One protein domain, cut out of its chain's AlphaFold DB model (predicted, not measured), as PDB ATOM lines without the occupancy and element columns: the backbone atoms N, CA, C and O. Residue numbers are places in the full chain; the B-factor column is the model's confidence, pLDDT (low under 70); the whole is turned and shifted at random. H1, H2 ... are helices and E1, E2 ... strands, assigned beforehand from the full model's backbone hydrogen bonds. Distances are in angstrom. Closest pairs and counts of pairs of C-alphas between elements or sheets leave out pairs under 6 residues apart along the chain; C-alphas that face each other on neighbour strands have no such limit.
ATOM      1  N   GLY A  55     282.273 260.276 399.881       96.00
ATOM      2  CA  GLY A  55     282.148 259.638 401.198       96.00
ATOM      3  C   GLY A  55     282.859 260.419 402.304       96.00
ATOM      4  O   GLY A  55     282.213 260.981 403.185       96.00
ATOM      5  N   THR A  56     284.193 260.490 402.226       96.56
ATOM      6  CA  THR A  56     285.090 260.983 403.294       96.56
ATOM      7  C   THR A  56     284.722 262.371 403.840       96.56
ATOM      8  O   THR A  56     284.847 262.628 405.035       96.56
ATOM      9  N   LEU A  57     284.251 263.280 402.981       97.62
ATOM     10  CA  LEU A  57     283.894 264.646 403.375       97.62
ATOM     11  C   LEU A  57     282.664 264.656 404.288       97.62
ATOM     12  O   LEU A  57     282.662 265.330 405.317       97.62
ATOM     13  N   PHE A  58     281.645 263.869 403.938       97.81
ATOM     14  CA  PHE A  58     280.418 263.748 404.721       97.81
ATOM     15  C   PHE A  58     280.617 262.909 405.982       97.81
ATOM     16  O   PHE A  58     280.052 263.240 407.020       97.81
ATOM     17  N   SER A  59     281.471 261.880 405.949       96.62
ATOM     18  CA  SER A  59     281.745 261.051 407.133       96.62
ATOM     19  C   SER A  59     282.421 261.810 408.279       96.62
ATOM     20  O   SER A  59     282.442 261.311 409.401       96.62
ATOM     21  N   LEU A  60     282.973 262.999 408.017       97.38
ATOM     22  CA  LEU A  60     283.587 263.870 409.025       97.38
ATOM     23  C   LEU A  60     282.808 265.171 409.261       97.38
ATOM     24  O   LEU A  60     283.230 265.989 410.083       97.38
ATOM     25  N   ALA A  61     281.664 265.358 408.598       98.00
ATOM     26  CA  ALA A  61     280.760 266.473 408.868       98.00
ATOM     27  C   ALA A  61     280.206 266.406 410.304       98.00
ATOM     28  O   ALA A  61     280.296 265.374 410.961       98.00
ATOM     29  N   LYS A  62     279.656 267.502 410.828       97.50
ATOM     30  CA  LYS A  62     279.082 267.558 412.190       97.50
ATOM     31  C   LYS A  62     277.902 266.603 412.383       97.50
ATOM     32  O   LYS A  62     277.644 266.187 413.503       97.50
ATOM     33  N   GLU A  63     277.219 266.264 411.298       97.38
ATOM     34  CA  GLU A  63     276.036 265.407 411.253       97.38
ATOM     35  C   GLU A  63     276.381 263.922 411.043       97.38
ATOM     36  O   GLU A  63     275.482 263.087 410.951       97.38
ATOM     37  N   THR A  64     277.671 263.575 410.939       95.06
ATOM     38  CA  THR A  64     278.113 262.177 410.906       95.06
ATOM     39  C   THR A  64     277.692 261.489 412.202       95.06
ATOM     40  O   THR A  64     277.842 262.052 413.280       95.06
ATOM     41  N   GLY A  65     277.199 260.258 412.144       95.88
ATOM     42  CA  GLY A  65     276.905 259.501 413.365       95.88
ATOM     43  C   GLY A  65     278.155 259.066 414.139       95.88
ATOM     44  O   GLY A  65     278.010 258.394 415.148       95.88
ATOM     45  N   LEU A  66     279.364 259.373 413.649       97.06
ATOM     46  CA  LEU A  66     280.630 258.977 414.268       97.06
ATOM     47  C   LEU A  66     280.734 259.524 415.698       97.06
ATOM     48  O   LEU A  66     280.498 260.714 415.920       97.06
ATOM     49  N   ALA A  67     281.158 258.665 416.624       96.88
ATOM     50  CA  ALA A  67     281.393 259.015 418.014       96.88
ATOM     51  C   ALA A  67     282.275 260.282 418.104       96.88
ATOM     52  O   ALA A  67     283.254 260.410 417.346       96.88
ATOM     53  N   PRO A  68     281.931 261.264 418.959       95.62
ATOM     54  CA  PRO A  68     282.597 262.564 418.958       95.62
ATOM     55  C   PRO A  68     284.109 262.500 419.186       95.62
ATOM     56  O   PRO A  68     284.842 263.279 418.579       95.62
ATOM     57  N   ASP A  69     284.568 261.586 420.034       95.62
ATOM     58  CA  ASP A  69     285.976 261.319 420.332       95.62
ATOM     59  C   ASP A  69     286.717 260.740 419.118       95.62
ATOM     60  O   ASP A  69     287.758 261.272 418.732       95.62
ATOM     61  N   LEU A  70     286.138 259.749 418.430       97.00
ATOM     62  CA  LEU A  70     286.685 259.209 417.181       97.00
ATOM     63  C   LEU A  70     286.782 260.288 416.101       97.00
ATOM     64  O   LEU A  70     287.801 260.398 415.415       97.00
ATOM     65  N   ARG A  71     285.742 261.117 415.949       96.88
ATOM     66  CA  ARG A  71     285.758 262.221 414.981       96.88
ATOM     67  C   ARG A  71     286.841 263.240 415.321       96.88
ATOM     68  O   ARG A  71     287.539 263.705 414.420       96.88
ATOM     69  N   GLN A  72     286.975 263.608 416.594       95.75
ATOM     70  CA  GLN A  72     287.984 264.563 417.051       95.75
ATOM     71  C   GLN A  72     289.400 264.043 416.825       95.75
ATOM     72  O   GLN A  72     290.227 264.792 416.309       95.75
ATOM     73  N   GLU A  73     289.652 262.773 417.128       96.69
ATOM     74  CA  GLU A  73     290.945 262.126 416.917       96.69
ATOM     75  C   GLU A  73     291.330 262.112 415.430       96.69
ATOM     76  O   GLU A  73     292.422 262.546 415.065       96.69
ATOM     77  N   VAL A  74     290.403 261.741 414.536       97.00
ATOM     78  CA  VAL A  74     290.640 261.815 413.082       97.00
ATOM     79  C   VAL A  74     290.976 263.239 412.638       97.00
ATOM     80  O   VAL A  74     291.912 263.452 411.867       97.00
ATOM     81  N   LEU A  75     290.215 264.234 413.102       96.69
ATOM     82  CA  LEU A  75     290.453 265.632 412.741       96.69
ATOM     83  C   LEU A  75     291.781 266.153 413.309       96.69
ATOM     84  O   LEU A  75     292.438 266.951 412.644       96.69
ATOM     85  N   ALA A  76     292.188 265.717 414.503       96.31
ATOM     86  CA  ALA A  76     293.480 266.054 415.094       96.31
ATOM     87  C   ALA A  76     294.631 265.488 414.252       96.31
ATOM     88  O   ALA A  76     295.484 266.249 413.796       96.31
ATOM     89  N   GLN A  77     294.580 264.197 413.916       97.00
ATOM     90  CA  GLN A  77     295.579 263.565 413.053       97.00
ATOM     91  C   GLN A  77     295.624 264.181 411.644       97.00
ATOM     92  O   GLN A  77     296.694 264.306 411.046       97.00
ATOM     93  N   LEU A  78     294.485 264.626 411.096       96.06
ATOM     94  CA  LEU A  78     294.456 265.381 409.835       96.06
ATOM     95  C   LEU A  78     295.183 266.728 409.950       96.06
ATOM     96  O   LEU A  78     295.937 267.085 409.044       96.06
ATOM     97  N   LYS A  79     294.992 267.473 411.051       95.81
ATOM     98  CA  LYS A  79     295.701 268.748 411.296       95.81
ATOM     99  C   LYS A  79     297.209 268.537 411.394       95.81
ATOM    100  O   LYS A  79     297.974 269.328 410.844       95.81
ATOM    101  N   GLU A  80     297.616 267.468 412.063       96.19
ATOM    102  CA  GLU A  80     299.019 267.102 412.272       96.19
ATOM    103  C   GLU A  80     299.653 266.412 411.056       96.19
ATOM    104  O   GLU A  80     300.870 266.239 411.017       96.19
ATOM    105  N   LYS A  81     298.853 266.076 410.034       96.06
ATOM    106  CA  LYS A  81     299.262 265.306 408.845       96.06
ATOM    107  C   LYS A  81     299.812 263.919 409.194       96.06
ATOM    108  O   LYS A  81     300.685 263.401 408.501       96.06
ATOM    109  N   THR A  82     299.291 263.328 410.260       96.31
ATOM    110  CA  THR A  82     299.650 261.997 410.759       96.31
ATOM    111  C   THR A  82     298.586 260.946 410.442       96.31
ATOM    112  O   THR A  82     298.861 259.757 410.585       96.31
ATOM    113  N   LEU A  83     297.399 261.355 409.964       96.38
ATOM    114  CA  LEU A  83     296.310 260.432 409.634       96.38
ATOM    115  C   LEU A  83     296.748 259.430 408.558       96.38
ATOM    116  O   LEU A  83     297.052 259.809 407.426       96.38
ATOM    117  N   ALA A  84     296.680 258.145 408.893       95.25
ATOM    118  CA  ALA A  84     296.928 257.058 407.958       95.25
ATOM    119  C   ALA A  84     295.632 256.297 407.657       95.25
ATOM    120  O   ALA A  84     294.942 255.827 408.563       95.25
ATOM    121  N   VAL A  85     295.325 256.131 406.369       96.38
ATOM    122  CA  VAL A  85     294.250 255.254 405.887       96.38
ATOM    123  C   VAL A  85     294.886 254.116 405.109       96.38
ATOM    124  O   VAL A  85     295.568 254.350 404.113       96.38
ATOM    125  N   ARG A  86     294.657 252.883 405.557       95.00
ATOM    126  CA  ARG A  86     295.237 251.678 404.964       95.00
ATOM    127  C   ARG A  86     294.155 250.831 404.326       95.00
ATOM    128  O   ARG A  86     293.108 250.595 404.925       95.00
ATOM    129  N   THR A  87     294.410 250.347 403.119       95.94
ATOM    130  CA  THR A  87     293.554 249.353 402.470       95.94
ATOM    131  C   THR A  87     293.962 247.972 402.972       95.94
ATOM    132  O   THR A  87     294.871 247.351 402.434       95.94
ATOM    133  N   ASP A  88     293.319 247.510 404.042       95.19
ATOM    134  CA  ASP A  88     293.597 246.223 404.677       95.19
ATOM    135  C   ASP A  88     293.007 245.083 403.817       95.19
ATOM    136  O   ASP A  88     291.778 244.995 403.677       95.19
ATOM    137  N   PRO A  89     293.839 244.201 403.226       94.06
ATOM    138  CA  PRO A  89     293.363 243.108 402.376       94.06
ATOM    139  C   PRO A  89     292.561 242.037 403.131       94.06
ATOM    140  O   PRO A  89     291.831 241.255 402.513       94.06
ATOM    141  N   PHE A  90     292.688 241.974 404.460       93.69
ATOM    142  CA  PHE A  90     292.121 240.909 405.280       93.69
ATOM    143  C   PHE A  90     291.021 241.384 406.230       93.69
ATOM    144  O   PHE A  90     290.218 240.561 406.655       93.69
ATOM    145  N   ALA A  91     290.887 242.680 406.513       94.56
ATOM    146  CA  ALA A  91     289.897 243.174 407.476       94.56
ATOM    147  C   ALA A  91     288.457 242.682 407.222       94.56
ATOM    148  O   ALA A  91     287.779 242.300 408.176       94.56
ATOM    149  N   SER A  92     287.978 242.654 405.972       95.06
ATOM    150  CA  SER A  92     286.594 242.252 405.680       95.06
ATOM    151  C   SER A  92     286.382 240.734 405.732       95.06
ATOM    152  O   SER A  92     287.154 239.992 405.118       95.06
ATOM    153  N   PRO A  93     285.282 240.238 406.331       93.81
ATOM    154  CA  PRO A  93     284.911 238.828 406.257       93.81
ATOM    155  C   PRO A  93     284.413 238.390 404.869       93.81
ATOM    156  O   PRO A  93     284.292 237.192 404.624       93.81
ATOM    157  N   THR A  94     284.138 239.326 403.951       90.81
ATOM    158  CA  THR A  94     283.682 239.024 402.579       90.81
ATOM    159  C   THR A  94     284.825 238.762 401.597       90.81
ATOM    160  O   THR A  94     284.573 238.441 400.441       90.81
ATOM    161  N   GLY A  95     286.081 238.913 402.032       88.31
ATOM    162  CA  GLY A  95     287.264 238.716 401.191       88.31
ATOM    163  C   GLY A  95     287.692 239.939 400.374       88.31
ATOM    164  O   GLY A  95     288.770 239.909 399.791       88.31
ATOM    165  N   PHE A  96     286.903 241.018 400.365       89.94
ATOM    166  CA  PHE A  96     287.278 242.275 399.713       89.94
ATOM    167  C   PHE A  96     288.165 243.146 400.619       89.94
ATOM    168  O   PHE A  96     287.887 243.231 401.819       89.94
ATOM    169  N   PRO A  97     289.191 243.830 400.077       93.06
ATOM    170  CA  PRO A  97     289.980 244.782 400.850       93.06
ATOM    171  C   PRO A  97     289.118 245.902 401.438       93.06
ATOM    172  O   PRO A  97     288.134 246.329 400.830       93.06
ATOM    173  N   PHE A  98     289.495 246.393 402.614       95.06
ATOM    174  CA  PHE A  98     288.705 247.367 403.360       95.06
ATOM    175  C   PHE A  98     289.575 248.532 403.824       95.06
ATOM    176  O   PHE A  98     290.652 248.323 404.377       95.06
ATOM    177  N   LYS A  99     289.124 249.769 403.599       96.19
ATOM    178  CA  LYS A  99     289.880 250.960 404.003       96.19
ATOM    179  C   LYS A  99     289.627 251.271 405.471       96.19
ATOM    180  O   LYS A  99     288.494 251.545 405.860       96.19
ATOM    181  N   VAL A 100     290.687 251.237 406.264       96.81
ATOM    182  CA  VAL A 100     290.658 251.411 407.715       96.81
ATOM    183  C   VAL A 100     291.558 252.579 408.089       96.81
ATOM    184  O   VAL A 100     292.675 252.694 407.586       96.81
ATOM    185  N   VAL A 101     291.068 253.444 408.966       97.38
ATOM    186  CA  VAL A 101     291.859 254.521 409.561       97.38
ATOM    187  C   VAL A 101     292.653 253.961 410.736       97.38
ATOM    188  O   VAL A 101     292.090 253.249 411.567       97.38
ATOM    189  N   THR A 102     293.939 254.284 410.817       94.69
ATOM    190  CA  THR A 102     294.777 253.925 411.965       94.69
ATOM    191  C   THR A 102     294.506 254.889 413.115       94.69
ATOM    192  O   THR A 102     294.900 256.049 413.059       94.69
ATOM    193  N   ILE A 103     293.821 254.415 414.153       94.00
ATOM    194  CA  ILE A 103     293.458 255.204 415.336       94.00
ATOM    195  C   ILE A 103     293.727 254.376 416.591       94.00
ATOM    196  O   ILE A 103     293.425 253.179 416.615       94.00
ATOM    197  N   ASN A 104     294.248 255.019 417.633       91.56
ATOM    198  CA  ASN A 104     294.503 254.390 418.928       91.56
ATOM    199  C   ASN A 104     293.217 253.829 419.555       91.56
ATOM    200  O   ASN A 104     292.143 254.414 419.422       91.56
ATOM    201  N   ASN A 105     293.339 252.727 420.295       92.06
ATOM    202  CA  ASN A 105     292.235 252.047 420.985       92.06
ATOM    203  C   ASN A 105     291.126 251.552 420.043       92.06
ATOM    204  O   ASN A 105     289.969 251.405 420.438       92.06
ATOM    205  N   THR A 106     291.473 251.258 418.792       96.25
ATOM    206  CA  THR A 106     290.537 250.706 417.808       96.25
ATOM    207  C   THR A 106     291.046 249.373 417.285       96.25
ATOM    208  O   THR A 106     292.230 249.048 417.375       96.25
ATOM    209  N   ILE A 107     290.174 248.588 416.655       95.88
ATOM    210  CA  ILE A 107     290.599 247.327 416.027       95.88
ATOM    211  C   ILE A 107     291.350 247.542 414.702       95.88
ATOM    212  O   ILE A 107     291.628 246.581 413.978       95.88
ATOM    213  N   SER A 108     291.702 248.787 414.360       94.44
ATOM    214  CA  SER A 108     292.710 249.060 413.333       94.44
ATOM    215  C   SER A 108     294.102 248.585 413.773       94.44
ATOM    216  O   SER A 108     294.840 248.060 412.940       94.44
ATOM    217  N   GLU A 109     294.409 248.644 415.073       94.12
ATOM    218  CA  GLU A 109     295.693 248.245 415.648       94.12
ATOM    219  C   GLU A 109     295.764 246.736 415.905       94.12
ATOM    220  O   GLU A 109     294.875 246.144 416.522       94.12
ATOM    221  N   SER A 110     296.862 246.101 415.492       92.00
ATOM    222  CA  SER A 110     297.040 244.650 415.636       92.00
ATOM    223  C   SER A 110     297.031 244.182 417.094       92.00
ATOM    224  O   SER A 110     296.444 243.144 417.388       92.00
ATOM    225  N   ALA A 111     297.649 244.940 418.009       94.12
ATOM    226  CA  ALA A 111     297.694 244.597 419.433       94.12
ATOM    227  C   ALA A 111     296.301 244.680 420.079       94.12
ATOM    228  O   ALA A 111     295.854 243.732 420.725       94.12
ATOM    229  N   THR A 112     295.581 245.772 419.820       95.31
ATOM    230  CA  THR A 112     294.201 245.982 420.271       95.31
ATOM    231  C   THR A 112     293.261 244.913 419.705       95.31
ATOM    232  O   THR A 112     292.467 244.317 420.434       95.31
ATOM    233  N   TYR A 113     293.392 244.587 418.415       94.62
ATOM    234  CA  TYR A 113     292.628 243.512 417.785       94.62
ATOM    235  C   TYR A 113     292.938 242.128 418.378       94.62
ATOM    236  O   TYR A 113     292.015 241.341 418.579       94.62
ATOM    237  N   ALA A 114     294.200 241.822 418.691       93.56
ATOM    238  CA  ALA A 114     294.583 240.530 419.265       93.56
ATOM    239  C   ALA A 114     293.965 240.285 420.655       93.56
ATOM    240  O   ALA A 114     293.669 239.143 421.000       93.56
ATOM    241  N   LEU A 115     293.741 241.350 421.432       93.62
ATOM    242  CA  LEU A 115     293.092 241.283 422.745       93.62
ATOM    243  C   LEU A 115     291.562 241.208 422.659       93.62
ATOM    244  O   LEU A 115     290.905 240.789 423.612       93.62
ATOM    245  N   ARG A 116     290.976 241.603 421.525       94.12
ATOM    246  CA  ARG A 116     289.529 241.585 421.331       94.12
ATOM    247  C   ARG A 116     289.000 240.144 421.218       94.12
ATOM    248  O   ARG A 116     289.380 239.416 420.296       94.12
ATOM    249  N   PRO A 117     287.996 239.750 422.024       93.12
ATOM    250  CA  PRO A 117     287.300 238.484 421.833       93.12
ATOM    251  C   PRO A 117     286.590 238.429 420.473       93.12
ATOM    252  O   PRO A 117     285.771 239.289 420.128       93.12
ATOM    253  N   ARG A 118     286.872 237.396 419.675       94.62
ATOM    254  CA  ARG A 118     286.154 237.153 418.415       94.62
ATOM    255  C   ARG A 118     284.721 236.704 418.699       94.62
ATOM    256  O   ARG A 118     284.495 235.858 419.554       94.62
ATOM    257  N   LEU A 119     283.768 237.251 417.948       91.94
ATOM    258  CA  LEU A 119     282.340 236.939 418.014       91.94
ATOM    259  C   LEU A 119     281.639 237.407 416.737       91.94
ATOM    260  O   LEU A 119     282.120 238.299 416.032       91.94
ATOM    261  N   CYS A 120     280.460 236.852 416.489       93.75
ATOM    262  CA  CYS A 120     279.566 237.302 415.432       93.75
ATOM    263  C   CYS A 120     278.123 237.147 415.917       93.75
ATOM    264  O   CYS A 120     277.529 236.088 415.747       93.75
ATOM    265  N   ASP A 121     277.585 238.182 416.542       92.31
ATOM    266  CA  ASP A 121     276.227 238.277 417.096       92.31
ATOM    267  C   ASP A 121     275.276 239.039 416.156       92.31
ATOM    268  O   ASP A 121     274.170 238.560 415.928       92.31
ATOM    269  N   LEU A 122     275.730 240.125 415.515       95.75
ATOM    270  CA  LEU A 122     274.931 240.876 414.529       95.75
ATOM    271  C   LEU A 122     274.704 240.110 413.214       95.75
ATOM    272  O   LEU A 122     273.608 240.078 412.669       95.75
ATOM    273  N   GLY A 123     275.746 239.457 412.692       95.19
ATOM    274  CA  GLY A 123     275.612 238.505 411.585       95.19
ATOM    275  C   GLY A 123     275.334 239.066 410.182       95.19
ATOM    276  O   GLY A 123     275.081 238.258 409.292       95.19
ATOM    277  N   TYR A 124     275.431 240.381 409.945       95.88
ATOM    278  CA  TYR A 124     275.055 241.004 408.658       95.88
ATOM    279  C   TYR A 124     275.880 240.548 407.448       95.88
ATOM    280  O   TYR A 124     275.393 240.580 406.325       95.88
ATOM    281  N   LEU A 125     277.123 240.111 407.669       96.50
ATOM    282  CA  LEU A 125     278.041 239.669 406.609       96.50
ATOM    283  C   LEU A 125     278.253 238.150 406.592       96.50
ATOM    284  O   LEU A 125     279.245 237.664 406.051       96.50
ATOM    285  N   ARG A 126     277.364 237.382 407.234       96.50
ATOM    286  CA  ARG A 126     277.443 235.921 407.169       96.50
ATOM    287  C   ARG A 126     277.113 235.447 405.759       96.50
ATOM    288  O   ARG A 126     276.176 235.928 405.133       96.50
ATOM    289  N   VAL A 127     277.844 234.438 405.308       95.38
ATOM    290  CA  VAL A 127     277.594 233.766 404.036       95.38
ATOM    291  C   VAL A 127     276.864 232.444 404.272       95.38
ATOM    292  O   VAL A 127     277.139 231.764 405.275       95.38
ATOM    293  N   PRO A 128     275.930 232.072 403.381       95.62
ATOM    294  CA  PRO A 128     275.288 230.771 403.435       95.62
ATOM    295  C   PRO A 128     276.299 229.648 403.176       95.62
ATOM    296  O   PRO A 128     277.242 229.802 402.400       95.62
ATOM    297  N   PHE A 129     276.083 228.501 403.809       95.06
ATOM    298  CA  PHE A 129     276.755 227.247 403.480       95.06
ATOM    299  C   PHE A 129     275.790 226.076 403.687       95.06
ATOM    300  O   PHE A 129     274.833 226.181 404.455       95.06
ATOM    301  N   GLU A 130     276.036 224.955 403.019       95.12
ATOM    302  CA  GLU A 130     275.268 223.734 403.245       95.12
ATOM    303  C   GLU A 130     275.790 223.024 404.501       95.12
ATOM    304  O   GLU A 130     276.944 222.601 404.559       95.12
ATOM    305  N   ARG A 131     274.958 222.940 405.546       93.88
ATOM    306  CA  ARG A 131     275.334 222.328 406.832       93.88
ATOM    307  C   ARG A 131     275.251 220.806 406.776       93.88
ATOM    308  O   ARG A 131     276.106 220.118 407.322       93.88
ATOM    309  N   VAL A 132     274.178 220.317 406.168       92.38
ATOM    310  CA  VAL A 132     273.903 218.923 405.796       92.38
ATOM    311  C   VAL A 132     273.102 218.962 404.488       92.38
ATOM    312  O   VAL A 132     272.549 220.028 404.201       92.38
ATOM    313  N   PRO A 133     272.997 217.862 403.720       94.56
ATOM    314  CA  PRO A 133     272.267 217.854 402.455       94.56
ATOM    315  C   PRO A 133     270.881 218.509 402.561       94.56
ATOM    316  O   PRO A 133     270.032 218.059 403.333       94.56
ATOM    317  N   GLY A 134     270.676 219.604 401.826       93.81
ATOM    318  CA  GLY A 134     269.423 220.365 401.794       93.81
ATOM    319  C   GLY A 134     269.163 221.305 402.982       93.81
ATOM    320  O   GLY A 134     268.097 221.916 403.039       93.81
ATOM    321  N   ALA A 135     270.100 221.461 403.925       96.19
ATOM    322  CA  ALA A 135     269.945 222.351 405.078       96.19
ATOM    323  C   ALA A 135     270.933 223.523 405.053       96.19
ATOM    324  O   ALA A 135     272.152 223.348 405.132       96.19
ATOM    325  N   LEU A 136     270.385 224.737 405.048       96.75
ATOM    326  CA  LEU A 136     271.148 225.979 405.050       96.75
ATOM    327  C   LEU A 136     271.700 226.310 406.443       96.75
ATOM    328  O   LEU A 136     270.984 226.276 407.446       96.75
ATOM    329  N   GLY A 137     272.974 226.676 406.498       96.19
ATOM    330  CA  GLY A 137     273.623 227.306 407.638       96.19
ATOM    331  C   GLY A 137     274.261 228.634 407.243       96.19
ATOM    332  O   GLY A 137     274.352 228.973 406.067       96.19
ATOM    333  N   TYR A 138     274.737 229.378 408.240       96.56
ATOM    334  CA  TYR A 138     275.426 230.651 408.038       96.56
ATOM    335  C   TYR A 138     276.737 230.695 408.819       96.56
ATOM    336  O   TYR A 138     276.798 230.321 410.000       96.56
ATOM    337  N   ARG A 139     277.786 231.186 408.164       96.94
ATOM    338  CA  ARG A 139     279.133 231.310 408.729       96.94
ATOM    339  C   ARG A 139     279.743 232.656 408.383       96.94
ATOM    340  O   ARG A 139     279.354 233.283 407.404       96.94
ATOM    341  N   CYS A 140     280.693 233.106 409.183       98.00
ATOM    342  CA  CYS A 140     281.422 234.343 408.934       98.00
ATOM    343  C   CYS A 140     282.875 234.126 409.318       98.00
ATOM    344  O   CYS A 140     283.154 233.709 410.436       98.00
ATOM    345  N   SER A 141     283.807 234.448 408.431       97.44
ATOM    346  CA  SER A 141     285.235 234.268 408.700       97.44
ATOM    347  C   SER A 141     285.763 235.169 409.824       97.44
ATOM    348  O   SER A 141     286.860 234.920 410.307       97.44
ATOM    349  N   ALA A 142     284.989 236.158 410.297       97.06
ATOM    350  CA  ALA A 142     285.284 236.981 411.477       97.06
ATOM    351  C   ALA A 142     284.654 236.466 412.795       97.06
ATOM    352  O   ALA A 142     284.912 237.021 413.863       97.06
ATOM    353  N   GLU A 143     283.845 235.401 412.766       97.19
ATOM    354  CA  GLU A 143     283.331 234.763 413.991       97.19
ATOM    355  C   GLU A 143     284.462 234.035 414.756       97.19
ATOM    356  O   GLU A 143     285.595 234.024 414.272       97.19
ATOM    357  N   PRO A 144     284.244 233.455 415.953       97.06
ATOM    358  CA  PRO A 144     285.307 232.716 416.635       97.06
ATOM    359  C   PRO A 144     285.893 231.637 415.713       97.06
ATOM    360  O   PRO A 144     285.137 230.847 415.150       97.06
ATOM    361  N   THR A 145     287.221 231.573 415.570       97.12
ATOM    362  CA  THR A 145     287.890 230.698 414.583       97.12
ATOM    363  C   THR A 145     287.419 229.246 414.679       97.12
ATOM    364  O   THR A 145     287.046 228.631 413.685       97.12
ATOM    365  N   HIS A 146     287.322 228.718 415.899       97.31
ATOM    366  CA  HIS A 146     286.848 227.359 416.144       97.31
ATOM    367  C   HIS A 146     285.366 227.146 415.753       97.31
ATOM    368  O   HIS A 146     284.984 226.049 415.351       97.31
ATOM    369  N   VAL A 147     284.512 228.178 415.834       97.44
ATOM    370  CA  VAL A 147     283.122 228.131 415.337       97.44
ATOM    371  C   VAL A 147     283.110 228.103 413.810       97.44
ATOM    372  O   VAL A 147     282.380 227.294 413.241       97.44
ATOM    373  N   TYR A 148     283.924 228.941 413.162       97.62
ATOM    374  CA  TYR A 148     284.043 228.988 411.705       97.62
ATOM    375  C   TYR A 148     284.500 227.638 411.125       97.62
ATOM    376  O   TYR A 148     283.874 227.120 410.200       97.62
ATOM    377  N   ILE A 149     285.513 227.014 411.738       97.62
ATOM    378  CA  ILE A 149     286.028 225.695 411.337       97.62
ATOM    379  C   ILE A 149     284.962 224.606 411.493       97.62
ATOM    380  O   ILE A 149     284.724 223.832 410.569       97.62
ATOM    381  N   ARG A 150     284.230 224.581 412.618       96.88
ATOM    382  CA  ARG A 150     283.103 223.643 412.800       96.88
ATOM    383  C   ARG A 150     282.000 223.808 411.750       96.88
ATOM    384  O   ARG A 150     281.243 222.873 411.520       96.88
ATOM    385  N   LYS A 151     281.901 224.981 411.121       96.62
ATOM    386  CA  LYS A 151     280.982 225.287 410.012       96.62
ATOM    387  C   LYS A 151     281.628 225.064 408.632       96.62
ATOM    388  O   LYS A 151     281.208 225.659 407.638       96.62
ATOM    389  N   GLY A 152     282.675 224.239 408.568       95.19
ATOM    390  CA  GLY A 152     283.371 223.858 407.338       95.19
ATOM    391  C   GLY A 152     284.217 224.970 406.717       95.19
ATOM    392  O   GLY A 152     284.440 224.948 405.508       95.19
ATOM    393  N   GLY A 153     284.577 226.001 407.484       96.06
ATOM    394  CA  GLY A 153     285.531 227.024 407.057       96.06
ATOM    395  C   GLY A 153     286.979 226.589 407.293       96.06
ATOM    396  O   GLY A 153     287.237 225.712 408.116       96.06
ATOM    397  N   GLU A 154     287.932 227.220 406.610       96.31
ATOM    398  CA  GLU A 154     289.360 226.969 406.829       96.31
ATOM    399  C   GLU A 154     289.977 228.029 407.752       96.31
ATOM    400  O   GLU A 154     289.657 229.213 407.672       96.31
ATOM    401  N   GLU A 155     290.907 227.631 408.621       95.81
ATOM    402  CA  GLU A 155     291.556 228.557 409.563       95.81
ATOM    403  C   GLU A 155     292.224 229.749 408.859       95.81
ATOM    404  O   GLU A 155     292.097 230.890 409.310       95.81
ATOM    405  N   LYS A 156     292.862 229.498 407.709       95.00
ATOM    406  CA  LYS A 156     293.528 230.525 406.896       95.00
ATOM    407  C   LYS A 156     292.572 231.638 406.450       95.00
ATOM    408  O   LYS A 156     292.978 232.792 406.368       95.00
ATOM    409  N   ASP A 157     291.300 231.312 406.213       94.69
ATOM    410  CA  ASP A 157     290.309 232.280 405.740       94.69
ATOM    411  C   ASP A 157     289.832 233.190 406.874       94.69
ATOM    412  O   ASP A 157     289.355 234.296 406.614       94.69
ATOM    413  N   ALA A 158     289.980 232.736 408.124       95.31
ATOM    414  CA  ALA A 158     289.646 233.466 409.339       95.31
ATOM    415  C   ALA A 158     290.802 234.326 409.876       95.31
ATOM    416  O   ALA A 158     290.576 235.159 410.762       95.31
ATOM    417  N   LEU A 159     292.027 234.134 409.382       92.75
ATOM    418  CA  LEU A 159     293.203 234.880 409.821       92.75
ATOM    419  C   LEU A 159     293.069 236.366 409.452       92.75
ATOM    420  O   LEU A 159     292.735 236.713 408.322       92.75
ATOM    421  N   GLY A 160     293.278 237.253 410.430       92.31
ATOM    422  CA  GLY A 160     293.194 238.710 410.242       92.31
ATOM    423  C   GLY A 160     291.787 239.284 410.012       92.31
ATOM    424  O   GLY A 160     291.641 240.502 409.965       92.31
ATOM    425  N   ARG A 161     290.739 238.449 409.912       96.12
ATOM    426  CA  ARG A 161     289.364 238.906 409.640       96.12
ATOM    427  C   ARG A 161     288.761 239.640 410.829       96.12
ATOM    428  O   ARG A 161     288.539 239.049 411.885       96.12
ATOM    429  N   LYS A 162     288.410 240.905 410.628       96.19
ATOM    430  CA  LYS A 162     287.804 241.765 411.645       96.19
ATOM    431  C   LYS A 162     286.280 241.709 411.541       96.19
ATOM    432  O   LYS A 162     285.705 241.575 410.462       96.19
ATOM    433  N   CYS A 163     285.587 241.813 412.674       96.56
ATOM    434  CA  CYS A 163     284.126 241.824 412.685       96.56
ATOM    435  C   CYS A 163     283.605 243.213 412.291       96.56
ATOM    436  O   CYS A 163     283.327 244.037 413.159       96.56
ATOM    437  N   LEU A 164     283.462 243.468 410.982       97.06
ATOM    438  CA  LEU A 164     283.011 244.774 410.475       97.06
ATOM    439  C   LEU A 164     281.645 245.183 411.033       97.06
ATOM    440  O   LEU A 164     281.440 246.348 411.326       97.06
ATOM    441  N   CYS A 165     280.720 244.234 411.214       97.19
ATOM    442  CA  CYS A 165     279.378 244.546 411.719       97.19
ATOM    443  C   CYS A 165     279.460 245.234 413.087       97.19
ATOM    444  O   CYS A 165     278.886 246.293 413.286       97.19
ATOM    445  N   ASN A 166     280.217 244.639 414.007       97.19
ATOM    446  CA  ASN A 166     280.381 245.156 415.359       97.19
ATOM    447  C   ASN A 166     281.257 246.410 415.389       97.19
ATOM    448  O   ASN A 166     280.877 247.392 416.017       97.19
ATOM    449  N   GLY A 167     282.377 246.410 414.658       96.88
ATOM    450  CA  GLY A 167     283.275 247.565 414.606       96.88
ATOM    451  C   GLY A 167     282.615 248.817 414.022       96.88
ATOM    452  O   GLY A 167     282.821 249.911 414.534       96.88
ATOM    453  N   LEU A 168     281.775 248.670 412.991       96.69
ATOM    454  CA  LEU A 168     281.065 249.799 412.383       96.69
ATOM    455  C   LEU A 168     279.914 250.313 413.254       96.69
ATOM    456  O   LEU A 168     279.677 251.515 413.268       96.69
ATOM    457  N   MET A 169     279.226 249.447 414.003       97.31
ATOM    458  CA  MET A 169     278.225 249.900 414.979       97.31
ATOM    459  C   MET A 169     278.886 250.609 416.169       97.31
ATOM    460  O   MET A 169     278.374 251.618 416.646       97.31
ATOM    461  N   ALA A 170     280.059 250.140 416.602       97.12
ATOM    462  CA  ALA A 170     280.849 250.799 417.641       97.12
ATOM    463  C   ALA A 170     281.371 252.181 417.214       97.12
ATOM    464  O   ALA A 170     281.505 253.051 418.065       97.12
ATOM    465  N   ASN A 171     281.587 252.428 415.915       97.62
ATOM    466  CA  ASN A 171     281.937 253.768 415.428       97.62
ATOM    467  C   ASN A 171     280.872 254.825 415.755       97.62
ATOM    468  O   ASN A 171     281.205 256.001 415.775       97.62
ATOM    469  N   ILE A 172     279.610 254.433 415.935       96.88
ATOM    470  CA  ILE A 172     278.477 255.353 416.107       96.88
ATOM    471  C   ILE A 172     277.840 255.246 417.498       96.88
ATOM    472  O   ILE A 172     276.639 255.450 417.647       96.88
ATOM    473  N   ASP A 173     278.630 254.842 418.499       94.88
ATOM    474  CA  ASP A 173     278.199 254.619 419.887       94.88
ATOM    475  C   ASP A 173     277.073 253.578 420.056       94.88
ATOM    476  O   ASP A 173     276.413 253.503 421.092       94.88
ATOM    477  N   LEU A 174     276.882 252.710 419.056       94.94
ATOM    478  CA  LEU A 174     275.940 251.586 419.084       94.94
ATOM    479  C   LEU A 174     276.657 250.230 419.186       94.94
ATOM    480  O   LEU A 174     276.118 249.192 418.797       94.94
ATOM    481  N   GLY A 175     277.896 250.229 419.682       90.44
ATOM    482  CA  GLY A 175     278.639 249.009 419.980       90.44
ATOM    483  C   GLY A 175     278.000 248.236 421.136       90.44
ATOM    484  O   GLY A 175     277.580 248.823 422.131       90.44
ATOM    485  N   ASN A 176     277.942 246.907 421.028       86.44
ATOM    486  CA  ASN A 176     277.350 246.074 422.075       86.44
ATOM    487  C   ASN A 176     278.158 246.165 423.383       86.44
ATOM    488  O   ASN A 176     279.349 245.846 423.404       86.44
ATOM    489  N   LEU A 177     277.481 246.524 424.479       87.94
ATOM    490  CA  LEU A 177     277.962 246.316 425.846       87.94
ATOM    491  C   LEU A 177     277.522 244.932 426.319       87.94
ATOM    492  O   LEU A 177     276.342 244.581 426.249       87.94
ATOM    493  N   ARG A 178     278.468 244.132 426.799       85.94
ATOM    494  CA  ARG A 178     278.207 242.749 427.198       85.94
ATOM    495  C   ARG A 178     278.070 242.591 428.702       85.94
ATOM    496  O   ARG A 178     278.492 243.441 429.479       85.94
ATOM    497  N   GLY A 179     277.488 241.461 429.108       85.19
ATOM    498  CA  GLY A 179     277.239 241.144 430.518       85.19
ATOM    499  C   GLY A 179     278.501 240.970 431.370       85.19
ATOM    500  O   GLY A 179     278.418 241.067 432.587       85.19
ATOM    501  N   ASP A 180     279.660 240.748 430.747       87.88
ATOM    502  CA  ASP A 180     280.980 240.732 431.391       87.88
ATOM    503  C   ASP A 180     281.636 242.126 431.463       87.88
ATOM    504  O   ASP A 180     282.768 242.254 431.922       87.88
ATOM    505  N   GLY A 181     280.936 243.172 431.012       89.00
ATOM    506  CA  GLY A 181     281.437 244.542 430.949       89.00
ATOM    507  C   GLY A 181     282.270 244.850 429.704       89.00
ATOM    508  O   GLY A 181     282.732 245.979 429.565       89.00
ATOM    509  N   TYR A 182     282.461 243.896 428.783       91.19
ATOM    510  CA  TYR A 182     283.185 244.167 427.545       91.19
ATOM    511  C   TYR A 182     282.404 245.142 426.657       91.19
ATOM    512  O   TYR A 182     281.260 244.873 426.276       91.19
ATOM    513  N   GLN A 183     283.057 246.243 426.291       93.31
ATOM    514  CA  GLN A 183     282.571 247.194 425.303       93.31
ATOM    515  C   GLN A 183     283.228 246.918 423.952       93.31
ATOM    516  O   GLN A 183     284.445 246.750 423.846       93.31
ATOM    517  N   GLU A 184     282.402 246.846 422.916       95.81
ATOM    518  CA  GLU A 184     282.865 246.620 421.555       95.81
ATOM    519  C   GLU A 184     283.739 247.768 421.038       95.81
ATOM    520  O   GLU A 184     283.436 248.939 421.255       95.81
ATOM    521  N   LEU A 185     284.820 247.419 420.334       95.94
ATOM    522  CA  LEU A 185     285.806 248.389 419.868       95.94
ATOM    523  C   LEU A 185     285.513 248.861 418.434       95.94
ATOM    524  O   LEU A 185     285.138 248.042 417.586       95.94
ATOM    525  N   PRO A 186     285.739 250.149 418.130       97.38
ATOM    526  CA  PRO A 186     285.451 250.732 416.824       97.38
ATOM    527  C   PRO A 186     286.443 250.299 415.736       97.38
ATOM    528  O   PRO A 186     287.564 249.857 416.006       97.38
ATOM    529  N   LEU A 187     286.023 250.458 414.480       97.00
ATOM    530  CA  LEU A 187     286.824 250.278 413.267       97.00
ATOM    531  C   LEU A 187     286.494 251.400 412.283       97.00
ATOM    532  O   LEU A 187     285.639 251.244 411.407       97.00
ATOM    533  N   VAL A 188     287.147 252.547 412.441       97.44
ATOM    534  CA  VAL A 188     286.859 253.727 411.619       97.44
ATOM    535  C   VAL A 188     287.326 253.503 410.183       97.44
ATOM    536  O   VAL A 188     288.410 252.977 409.931       97.44
ATOM    537  N   THR A 189     286.495 253.912 409.228       95.94
ATOM    538  CA  THR A 189     286.744 253.759 407.791       95.94
ATOM    539  C   THR A 189     286.666 255.102 407.098       95.94
ATOM    540  O   THR A 189     285.718 255.850 407.332       95.94
ATOM    541  N   LEU A 190     287.599 255.374 406.191       96.12
ATOM    542  CA  LEU A 190     287.585 256.552 405.329       96.12
ATOM    543  C   LEU A 190     288.095 256.192 403.934       96.12
ATOM    544  O   LEU A 190     288.767 255.177 403.738       96.12
ATOM    545  N   GLY A 191     287.791 257.035 402.947       94.62
ATOM    546  CA  GLY A 191     288.511 257.006 401.678       94.62
ATOM    547  C   GLY A 191     289.978 257.400 401.872       94.62
ATOM    548  O   GLY A 191     290.310 258.154 402.780       94.62
ATOM    549  N   SER A 192     290.850 256.887 401.006       92.44
ATOM    550  CA  SER A 192     292.298 257.149 401.041       92.44
ATOM    551  C   SER A 192     292.688 258.502 400.447       92.44
ATOM    552  O   SER A 192     293.769 259.002 400.732       92.44
ATOM    553  N   ASP A 193     291.828 259.094 399.617       94.00
ATOM    554  CA  ASP A 193     292.017 260.470 399.179       94.00
ATOM    555  C   ASP A 193     291.629 261.426 400.313       94.00
ATOM    556  O   ASP A 193     290.473 261.467 400.750       94.00
ATOM    557  N   LEU A 194     292.621 262.178 400.787       95.81
ATOM    558  CA  LEU A 194     292.483 263.134 401.883       95.81
ATOM    559  C   LEU A 194     292.491 264.591 401.397       95.81
ATOM    560  O   LEU A 194     292.480 265.510 402.220       95.81
ATOM    561  N   THR A 195     292.502 264.821 400.080       96.19
ATOM    562  CA  THR A 195     292.640 266.159 399.487       96.19
ATOM    563  C   THR A 195     291.490 267.071 399.915       96.19
ATOM    564  O   THR A 195     291.716 268.062 400.612       96.19
ATOM    565  N   GLY A 196     290.245 266.689 399.608       96.31
ATOM    566  CA  GLY A 196     289.062 267.493 399.932       96.31
ATOM    567  C   GLY A 196     288.854 267.731 401.431       96.31
ATOM    568  O   GLY A 196     288.512 268.839 401.840       96.31
ATOM    569  N   VAL A 197     289.121 266.733 402.284       96.88
ATOM    570  CA  VAL A 197     289.005 266.915 403.746       96.88
ATOM    571  C   VAL A 197     290.092 267.825 404.310       96.88
ATOM    572  O   VAL A 197     289.826 268.587 405.234       96.88
ATOM    573  N   THR A 198     291.294 267.807 403.729       96.81
ATOM    574  CA  THR A 198     292.373 268.730 404.104       96.81
ATOM    575  C   THR A 198     292.014 270.171 403.736       96.81
ATOM    576  O   THR A 198     292.285 271.092 404.507       96.81
ATOM    577  N   GLU A 199     291.391 270.389 402.577       96.31
ATOM    578  CA  GLU A 199     290.921 271.714 402.157       96.31
ATOM    579  C   GLU A 199     289.776 272.231 403.033       96.31
ATOM    580  O   GLU A 199     289.843 273.362 403.526       96.31
ATOM    581  N   LEU A 200     288.771 271.394 403.308       96.50
ATOM    582  CA  LEU A 200     287.688 271.744 404.225       96.50
ATOM    583  C   LEU A 200     288.203 272.071 405.625       96.50
ATOM    584  O   LEU A 200     287.759 273.051 406.216       96.50
ATOM    585  N   LEU A 201     289.171 271.315 406.142       97.00
ATOM    586  CA  LEU A 201     289.736 271.560 407.469       97.00
ATOM    587  C   LEU A 201     290.504 272.882 407.555       97.00
ATOM    588  O   LEU A 201     290.460 273.546 408.590       97.00
ATOM    589  N   LYS A 202     291.169 273.304 406.471       96.00
ATOM    590  CA  LYS A 202     291.796 274.635 406.390       96.00
ATOM    591  C   LYS A 202     290.752 275.750 406.439       96.00
ATOM    592  O   LYS A 202     290.972 276.753 407.110       96.00
ATOM    593  N   ARG A 203     289.627 275.579 405.736       95.75
ATOM    594  CA  ARG A 203     288.534 276.566 405.701       95.75
ATOM    595  C   ARG A 203     287.731 276.596 407.000       95.75
ATOM    596  O   ARG A 203     287.311 277.664 407.437       95.75
ATOM    597  N   PHE A 204     287.553 275.438 407.625       96.75
ATOM    598  CA  PHE A 204     286.769 275.245 408.839       96.75
ATOM    599  C   PHE A 204     287.603 274.519 409.911       96.75
ATOM    600  O   PHE A 204     287.398 273.327 410.157       96.75
ATOM    601  N   PRO A 205     288.520 275.220 410.612       94.62
ATOM    602  CA  PRO A 205     289.422 274.602 411.596       94.62
ATOM    603  C   PRO A 205     288.722 273.887 412.762       94.62
ATOM    604  O   PRO A 205     289.308 273.008 413.400       94.62
ATOM    605  N   ASN A 206     287.463 274.247 413.033       93.38
ATOM    606  CA  ASN A 206     286.617 273.658 414.076       93.38
ATOM    607  C   ASN A 206     285.631 272.606 413.523       93.38
ATOM    608  O   ASN A 206     284.676 272.220 414.199       93.38
ATOM    609  N   GLY A 207     285.851 272.149 412.289       95.50
ATOM    610  CA  GLY A 207     284.988 271.213 411.579       95.50
ATOM    611  C   GLY A 207     283.854 271.893 410.808       95.50
ATOM    612  O   GLY A 207     283.481 273.039 411.065       95.50
ATOM    613  N   TRP A 208     283.282 271.138 409.876       98.06
ATOM    614  CA  TRP A 208     282.298 271.584 408.889       98.06
ATOM    615  C   TRP A 208     280.973 270.822 409.017       98.06
ATOM    616  O   TRP A 208     280.923 269.748 409.619       98.06
ATOM    617  N   SER A 209     279.899 271.392 408.483       98.31
ATOM    618  CA  SER A 209     278.593 270.746 408.304       98.31
ATOM    619  C   SER A 209     278.503 270.020 406.959       98.31
ATOM    620  O   SER A 209     279.323 270.231 406.066       98.31
ATOM    621  N   ALA A 210     277.481 269.186 406.779       98.06
ATOM    622  CA  ALA A 210     277.168 268.579 405.489       98.06
ATOM    623  C   ALA A 210     276.832 269.635 404.416       98.06
ATOM    624  O   ALA A 210     277.174 269.450 403.249       98.06
ATOM    625  N   LEU A 211     276.219 270.759 404.803       97.81
ATOM    626  CA  LEU A 211     275.959 271.876 403.887       97.81
ATOM    627  C   LEU A 211     277.259 272.540 403.428       97.81
ATOM    628  O   LEU A 211     277.426 272.764 402.234       97.81
ATOM    629  N   ASP A 212     278.222 272.736 404.332       98.12
ATOM    630  CA  ASP A 212     279.545 273.260 403.970       98.12
ATOM    631  C   ASP A 212     280.257 272.358 402.946       98.12
ATOM    632  O   ASP A 212     281.003 272.859 402.107       98.12
ATOM    633  N   VAL A 213     280.032 271.033 402.991       98.06
ATOM    634  CA  VAL A 213     280.547 270.092 401.979       98.06
ATOM    635  C   VAL A 213     279.892 270.336 400.621       98.06
ATOM    636  O   VAL A 213     280.594 270.382 399.612       98.06
ATOM    637  N   ILE A 214     278.567 270.499 400.579       97.50
ATOM    638  CA  ILE A 214     277.842 270.793 399.336       97.50
ATOM    639  C   ILE A 214     278.327 272.118 398.749       97.50
ATOM    640  O   ILE A 214     278.768 272.140 397.603       97.50
ATOM    641  N   ASP A 215     278.342 273.183 399.549       96.88
ATOM    642  CA  ASP A 215     278.799 274.512 399.131       96.88
ATOM    643  C   ASP A 215     280.270 274.514 398.719       96.88
ATOM    644  O   ASP A 215     280.688 275.268 397.839       96.88
ATOM    645  N   PHE A 216     281.093 273.687 399.363       96.69
ATOM    646  CA  PHE A 216     282.465 273.455 398.942       96.69
ATOM    647  C   PHE A 216     282.513 272.876 397.535       96.69
ATOM    648  O   PHE A 216     283.105 273.503 396.664       96.69
ATOM    649  N   LEU A 217     281.845 271.748 397.297       96.75
ATOM    650  CA  LEU A 217     281.891 271.034 396.022       96.75
ATOM    651  C   LEU A 217     281.257 271.819 394.861       96.75
ATOM    652  O   LEU A 217     281.736 271.711 393.735       96.75
ATOM    653  N   THR A 218     280.216 272.621 395.109       94.31
ATOM    654  CA  THR A 218     279.455 273.325 394.056       94.31
ATOM    655  C   THR A 218     279.912 274.759 393.783       94.31
ATOM    656  O   THR A 218     279.351 275.423 392.910       94.31
ATOM    657  N   GLN A 219     280.951 275.248 394.465       83.75
ATOM    658  CA  GLN A 219     281.407 276.645 394.397       83.75
ATOM    659  C   GLN A 219     281.619 277.206 392.982       83.75
ATOM    660  O   GLN A 219     281.362 278.385 392.752       83.75
ATOM    661  N   HIS A 220     282.052 276.383 392.024       59.34
ATOM    662  CA  HIS A 220     282.249 276.821 390.636       59.34
ATOM    663  C   HIS A 220     280.948 276.813 389.821       59.34
ATOM    664  O   HIS A 220     280.769 277.661 388.951       59.34
ATOM    665  N   SER A 221     279.996 275.933 390.147       54.91
ATOM    666  CA  SER A 221     278.681 275.889 389.493       54.91
ATOM    667  C   SER A 221     277.823 277.121 389.832       54.91
ATOM    668  O   SER A 221     277.013 277.555 389.014       54.91
ATOM    669  N   ASN A 222     278.030 277.739 391.002       48.09
ATOM    670  CA  ASN A 222     277.309 278.952 391.409       48.09
ATOM    671  C   ASN A 222     277.755 280.225 390.667       48.09
ATOM    672  O   ASN A 222     276.949 281.143 390.527       48.09
ATOM    673  N   ASN A 223     278.980 280.277 390.132       44.62
ATOM    674  CA  ASN A 223     279.434 281.425 389.334       44.62
ATOM    675  C   ASN A 223     278.807 281.468 387.928       44.62
ATOM    676  O   ASN A 223     278.685 282.548 387.359       44.62
ATOM    677  N   GLU A 224     278.352 280.333 387.388       44.34
ATOM    678  CA  GLU A 224     277.587 280.289 386.130       44.34
ATOM    679  C   GLU A 224     276.065 280.335 386.368       44.34
ATOM    680  O   GLU A 224     275.318 280.913 385.575       44.34
ATOM    681  N   ALA A 225     275.582 279.787 387.492       44.94
ATOM    682  CA  ALA A 225     274.162 279.791 387.850       44.94
ATOM    683  C   ALA A 225     273.665 281.125 388.445       44.94
ATOM    684  O   ALA A 225     272.466 281.406 388.376       44.94
ATOM    685  N   GLY A 226     274.558 281.984 388.955       37.47
ATOM    686  CA  GLY A 226     274.226 283.324 389.462       37.47
ATOM    687  C   GLY A 226     273.570 284.256 388.431       37.47
ATOM    688  O   GLY A 226     272.938 285.233 388.811       37.47
TER     689      GLY A 226
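This is residues 55 to 226 of the 235 residues of the protein "Unannotated protein" of freshwater metagenome (UniProt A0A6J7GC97). The domain is elongated and loose, with three parts in a row: a cluster of helices H1, H2, H7 and H8 at one end, a middle of loops with the small hairpin E1 and E2 and the short helices H3 and H6, and at the other end the hairpin E3 and E4 with the short helices H4 and H5. A tail, residues 218 to 226 with H9, sticks out beyond the helix cluster, and the long link of residues 171 to 194 leads from the middle back to that cluster. The printed part has 172 residues with nine named helices and four named strands, in the order H1 H2 E1 E2 H3 E3 E4 H4 H5 H6 H7 H8 H9; each hairpin is an antiparallel sheet of two strands. The class is mixed, helices and strands, with 82 of the 172 residues in named elements, under half. The radius of gyration of the C-alphas is 19.2 A, and the spans are 67 by 35 by 27 A.

H1 is residues 56 to 59, with C-alpha 56 at (285.090, 260.983, 403.294). H2, residues 68 to 80, is 18.3 A long. E1 is residues 85 to 88, E2 98 to 101 and H3 110 to 115. E3, residues 127 to 132, is 15.4 A long and E4, 135 to 139, is 13.3 A, with C-alpha 139 at (279.133, 231.310, 408.729). H4 is residues 145 to 150, H5 155 to 158 and H6 164 to 170. H7, residues 195 to 203, is 12.8 A long, H8, 210 to 218, is 12.6 A, and H9, 221 to 225, ends with C-alpha 225 at (274.162, 279.791, 387.850).

H1 only just touches H7, with 3 pairs of C-alphas within 8 A, the closest those of Leu 57 and Val 197 at 5.6 A. It only just touches H8, also with 3 pairs, the closest those of Phe 58 and Ala 210 at 5.9 A. H2 touches H7 with residues 75 to 79 alone, about perpendicular at 86 degrees; the closest C-alphas are those of Leu 78 and Thr 198, 7.0 A. In the hairpin E1 and E2, N 86 and O 100 are within hydrogen-bond range at 2.8 A. H3 and H6 touch no helix. In the hairpin E3 and E4, N 129 and O 137 are 2.9 A apart, within hydrogen-bond range. H4 touches H5, the closest C-alphas being those of Thr 145 and Ala 158 at 6.2 A. Every O i to N i+4 pair is within hydrogen-bond range in H2, H3, H4, H6, H7, H8 and H9; H1 and H5 are too short for one, and their single O i to N i+3 pair is within range in H5 and not in H1.

The C-alphas farthest apart are those of Pro 133 and Gly 226, 66.8 A. The printed part has no cut. The links H3 to E3 and H6 to H7 are long. H8 and H9 meet only through their link. Residues 220 to 226 are under 70 in pLDDT.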